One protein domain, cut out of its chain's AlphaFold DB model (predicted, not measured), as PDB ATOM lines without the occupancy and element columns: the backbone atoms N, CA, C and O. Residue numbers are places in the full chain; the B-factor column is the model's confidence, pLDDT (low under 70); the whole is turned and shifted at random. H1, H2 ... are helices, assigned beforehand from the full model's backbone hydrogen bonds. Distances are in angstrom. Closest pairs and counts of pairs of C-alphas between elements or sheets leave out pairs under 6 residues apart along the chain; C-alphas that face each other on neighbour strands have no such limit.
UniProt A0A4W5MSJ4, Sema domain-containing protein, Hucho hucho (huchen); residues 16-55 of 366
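What this domain is: This is residues 16 to 55 of the 366 residues of the protein "Sema domain-containing protein" of Hucho hucho (huchen) (UniProt A0A4W5MSJ4). With little regular structure, this is mostly a chain of loops that runs out to a small helix, H1, folds back to a longer one, H2, and ends in a tail, residues 49 to 55. The two helices sit apart along an elongated outline of 31 by 20 by 13 A. The printed part has 40 residues, of which 14 are in the named helices H1 and H2, in that order; there is no named strand, and the class is all helix. The whole is only just loose, close to compact, with a radius of gyration of the C-alphas of 10.9 A.

Where its parts are: The printed part begins at C-alpha 16, (135.550, 136.623, 134.773). H1 is residues 25 to 29, beginning at C-alpha 25, (149.896, 141.762, 135.228). H2 is residues 40 to 48, 12.0 A long, ending at C-alpha 48, (124.028, 146.890, 132.653).

How they stand to each other: H1 and H2 are apart, joined by a short link of 10 residues. In both helices every O i to N i+4 pair is within hydrogen-bond range.

The domain as a whole: The C-alphas farthest apart, Gly 31 and Thr 55, are 32.7 A apart. The printed part has no cut. Its mean pLDDT is 94.7, and no printed residue is under 70.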
ATOM      1  N   ASN A  16     134.105 136.513 134.640       91.12
ATOM      2  CA  ASN A  16     135.550 136.623 134.773       91.12
ATOM      3  C   ASN A  16     136.140 137.035 133.419       91.12
ATOM      4  O   ASN A  16     135.775 136.416 132.416       91.12
ATOM      5  N   PRO A  17     137.055 138.018 133.365       93.50
ATOM      6  CA  PRO A  17     137.555 138.864 134.461       93.50
ATOM      7  C   PRO A  17     136.478 139.768 135.110       93.50
ATOM      8  O   PRO A  17     135.524 140.155 134.442       93.50
ATOM      9  N   ARG A  18     136.625 140.117 136.403       94.12
ATOM     10  CA  ARG A  18     135.649 140.921 137.166       94.12
ATOM     11  C   ARG A  18     135.345 142.262 136.466       94.12
ATOM     12  O   ARG A  18     136.274 143.040 136.244       94.12
ATOM     13  N   PRO A  19     134.069 142.582 136.185       95.06
ATOM     14  CA  PRO A  19     133.656 143.868 135.627       95.06
ATOM     15  C   PRO A  19     134.179 145.064 136.429       95.06
ATOM     16  O   PRO A  19     134.091 145.081 137.657       95.06
ATOM     17  N   GLY A  20     134.727 146.062 135.731       93.19
ATOM     18  CA  GLY A  20     135.229 147.305 136.328       93.19
ATOM     19  C   GLY A  20     136.625 147.228 136.958       93.19
ATOM     20  O   GLY A  20     137.125 148.252 137.417       93.19
ATOM     21  N   GLN A  21     137.284 146.062 136.978       93.75
ATOM     22  CA  GLN A  21     138.653 145.974 137.489       93.75
ATOM     23  C   GLN A  21     139.679 146.539 136.494       93.75
ATOM     24  O   GLN A  21     139.557 146.367 135.280       93.75
ATOM     25  N   CYS A  22     140.736 147.157 137.019       95.81
ATOM     26  CA  CYS A  22     141.874 147.585 136.210       95.81
ATOM     27  C   CYS A  22     142.672 146.378 135.691       95.81
ATOM     28  O   CYS A  22     142.805 145.359 136.372       95.81
ATOM     29  N   ILE A  23     143.267 146.517 134.505       96.12
ATOM     30  CA  ILE A  23     144.146 145.494 133.926       96.12
ATOM     31  C   ILE A  23     145.458 145.444 134.712       96.12
ATOM     32  O   ILE A  23     146.246 146.394 134.703       96.12
ATOM     33  N   ASN A  24     145.683 144.316 135.381       95.69
ATOM     34  CA  ASN A  24     146.899 144.002 136.126       95.69
ATOM     35  C   ASN A  24     147.768 142.985 135.361       95.69
ATOM     36  O   ASN A  24     147.378 142.480 134.308       95.69
ATOM     37  N   ASP A  25     148.942 142.659 135.898       97.12
ATOM     38  CA  ASP A  25     149.896 141.762 135.228       97.12
ATOM     39  C   ASP A  25     149.369 140.330 135.062       97.12
ATOM     40  O   ASP A  25     149.698 139.660 134.087       97.12
ATOM     41  N   VAL A  26     148.483 139.885 135.960       95.69
ATOM     42  CA  VAL A  26     147.824 138.573 135.867       95.69
ATOM     43  C   VAL A  26     146.918 138.510 134.638       95.69
ATOM     44  O   VAL A  26     146.956 137.532 133.895       95.69
ATOM     45  N   LEU A  27     146.135 139.562 134.387       95.88
ATOM     46  CA  LEU A  27     145.266 139.649 133.211       95.88
ATOM     47  C   LEU A  27     146.066 139.837 131.919       95.88
ATOM     48  O   LEU A  27     145.713 139.243 130.901       95.88
ATOM     49  N   ARG A  28     147.183 140.575 131.964       97.00
ATOM     50  CA  ARG A  28     148.101 140.688 130.817       97.00
ATOM     51  C   ARG A  28     148.699 139.341 130.430       97.00
ATOM     52  O   ARG A  28     148.728 139.008 129.250       97.00
ATOM     53  N   ALA A  29     149.104 138.528 131.407       96.56
ATOM     54  CA  ALA A  29     149.591 137.169 131.156       96.56
ATOM     55  C   ALA A  29     148.520 136.247 130.538       96.56
ATOM     56  O   ALA A  29     148.858 135.261 129.888       96.56
ATOM     57  N   GLN A  30     147.236 136.581 130.707       94.62
ATOM     58  CA  GLN A  30     146.100 135.895 130.081       94.62
ATOM     59  C   GLN A  30     145.735 136.460 128.695       94.62
ATOM     60  O   GLN A  30     144.797 135.973 128.071       94.62
ATOM     61  N   GLY A  31     146.470 137.462 128.199       94.94
ATOM     62  CA  GLY A  31     146.264 138.069 126.881       94.94
ATOM     63  C   GLY A  31     145.419 139.345 126.878       94.94
ATOM     64  O   GLY A  31     145.219 139.924 125.814       94.94
ATOM     65  N   TYR A  32     144.961 139.824 128.039       96.25
ATOM     66  CA  TYR A  32     144.207 141.075 128.149       96.25
ATOM     67  C   TYR A  32     145.161 142.260 128.328       96.25
ATOM     68  O   TYR A  32     145.554 142.593 129.450       96.25
ATOM     69  N   ASN A  33     145.557 142.902 127.229       95.25
ATOM     70  CA  ASN A  33     146.520 144.008 127.254       95.25
ATOM     71  C   ASN A  33     145.845 145.380 127.394       95.25
ATOM     72  O   ASN A  33     146.446 146.317 127.924       95.25
ATOM     73  N   SER A  34     144.594 145.494 126.953       95.19
ATOM     74  CA  SER A  34     143.786 146.712 126.980       95.19
ATOM     75  C   SER A  34     142.317 146.413 127.286       95.19
ATOM     76  O   SER A  34     141.870 145.267 127.245       95.19
ATOM     77  N   SER A  35     141.532 147.451 127.589       94.00
ATOM     78  CA  SER A  35     140.092 147.300 127.840       94.00
ATOM     79  C   SER A  35     139.318 146.789 126.621       94.00
ATOM     80  O   SER A  35     138.212 146.290 126.792       94.00
ATOM     81  N   PHE A  36     139.883 146.902 125.414       94.19
ATOM     82  CA  PHE A  36     139.296 146.367 124.182       94.19
ATOM     83  C   PHE A  36     139.432 144.848 124.066       94.19
ATOM     84  O   PHE A  36     138.645 144.229 123.362       94.19
ATOM     85  N   ASP A  37     140.389 144.250 124.778       95.00
ATOM     86  CA  ASP A  37     140.596 142.799 124.774       95.00
ATOM     87  C   ASP A  37     139.626 142.082 125.733       95.00
ATOM     88  O   ASP A  37     139.601 140.854 125.809       95.00
ATOM     89  N   MET A  38     138.830 142.841 126.497       95.75
ATOM     90  CA  MET A  38     137.866 142.286 127.442       95.75
ATOM     91  C   MET A  38     136.699 141.610 126.711       95.75
ATOM     92  O   MET A  38     136.168 142.176 125.757       95.75
ATOM     93  N   PRO A  39     136.223 140.444 127.185       95.19
ATOM     94  CA  PRO A  39     135.080 139.776 126.576       95.19
ATOM     95  C   PRO A  39     133.816 140.645 126.594       95.19
ATOM     96  O   PRO A  39     133.493 141.247 127.622       95.19
ATOM     97  N   ASP A  40     133.027 140.603 125.517       95.69
ATOM     98  CA  ASP A  40     131.766 141.354 125.398       95.69
ATOM     99  C   ASP A  40     130.823 141.120 126.580       95.69
ATOM    100  O   ASP A  40     130.167 142.045 127.048       95.69
ATOM    101  N   ARG A  41     130.791 139.898 127.130       93.50
ATOM    102  CA  ARG A  41     129.986 139.582 128.319       93.50
ATOM    103  C   ARG A  41     130.398 140.411 129.539       93.50
ATOM    104  O   ARG A  41     129.530 140.841 130.291       93.50
ATOM    105  N   VAL A  42     131.697 140.634 129.746       94.75
ATOM    106  CA  VAL A  42     132.222 141.452 130.854       94.75
ATOM    107  C   VAL A  42     131.865 142.920 130.633       94.75
ATOM    108  O   VAL A  42     131.405 143.585 131.562       94.75
ATOM    109  N   LEU A  43     132.023 143.409 129.400       95.12
ATOM    110  CA  LEU A  43     131.703 144.789 129.027       95.12
ATOM    111  C   LEU A  43     130.198 145.080 129.131       95.12
ATOM    112  O   LEU A  43     129.801 146.092 129.708       95.12
ATOM    113  N   GLN A  44     129.356 144.172 128.635       94.88
ATOM    114  CA  GLN A  44     127.902 144.279 128.717       94.88
ATOM    115  C   GLN A  44     127.426 144.201 130.170       94.88
ATOM    116  O   GLN A  44     126.600 145.015 130.576       94.88
ATOM    117  N   PHE A  45     128.002 143.307 130.984       95.19
ATOM    118  CA  PHE A  45     127.676 143.239 132.408       95.19
ATOM    119  C   PHE A  45     128.012 144.552 133.122       95.19
ATOM    120  O   PHE A  45     127.166 145.072 133.843       95.19
ATOM    121  N   ALA A  46     129.206 145.121 132.897       94.56
ATOM    122  CA  ALA A  46     129.605 146.406 133.483       94.56
ATOM    123  C   ALA A  46     128.663 147.552 133.071       94.56
ATOM    124  O   ALA A  46     128.365 148.437 133.871       94.56
ATOM    125  N   LYS A  47     128.186 147.522 131.821       95.25
ATOM    126  CA  LYS A  47     127.244 148.504 131.277       95.25
ATOM    127  C   LYS A  47     125.845 148.378 131.885       95.25
ATOM    128  O   LYS A  47     125.204 149.396 132.131       95.25
ATOM    129  N   GLU A  48     125.363 147.157 132.101       95.94
ATOM    130  CA  GLU A  48     124.028 146.890 132.653       95.94
ATOM    131  C   GLU A  48     123.982 146.988 134.186       95.94
ATOM    132  O   GLU A  48     122.936 147.317 134.744       95.94
ATOM    133  N   HIS A  49     125.116 146.773 134.862       93.81
ATOM    134  CA  HIS A  49     125.233 146.749 136.324       93.81
ATOM    135  C   HIS A  49     126.301 147.736 136.843       93.81
ATOM    136  O   HIS A  49     127.279 147.317 137.468       93.81
ATOM    137  N   PRO A  50     126.150 149.056 136.611       94.44
ATOM    138  CA  PRO A  50     127.140 150.048 137.044       94.44
ATOM    139  C   PRO A  50     127.111 150.330 138.556       94.44
ATOM    140  O   PRO A  50     128.070 150.882 139.093       94.44
ATOM    141  N   LEU A  51     126.013 149.996 139.242       94.19
ATOM    142  CA  LEU A  51     125.831 150.238 140.672       94.19
ATOM    143  C   LEU A  51     126.145 148.967 141.469       94.19
ATOM    144  O   LEU A  51     125.605 147.900 141.184       94.19
ATOM    145  N   LEU A  52     126.997 149.100 142.485       92.00
ATOM    146  CA  LEU A  52     127.289 148.027 143.435       92.00
ATOM    147  C   LEU A  52     126.172 147.914 144.480       92.00
ATOM    148  O   LEU A  52     125.565 148.915 144.853       92.00
ATOM    149  N   THR A  53     125.922 146.697 144.965       91.50
ATOM    150  CA  THR A  53     124.935 146.437 146.028       91.50
ATOM    151  C   THR A  53     125.387 146.985 147.382       91.50
ATOM    152  O   THR A  53     124.562 147.479 148.146       91.50
ATOM    153  N   ASP A  54     126.687 146.894 147.673       92.44
ATOM    154  CA  ASP A  54     127.252 147.280 148.964       92.44
ATOM    155  C   ASP A  54     127.507 148.790 149.037       92.44
ATOM    156  O   ASP A  54     127.961 149.417 148.073       92.44
ATOM    157  N   THR A  55     127.251 149.372 150.206       93.25
ATOM    158  CA  THR A  55     127.535 150.778 150.501       93.25
ATOM    159  C   THR A  55     128.961 150.964 151.005       93.25
ATOM    160  O   THR A  55     129.565 150.075 151.603       93.25
TER     161      THR A  55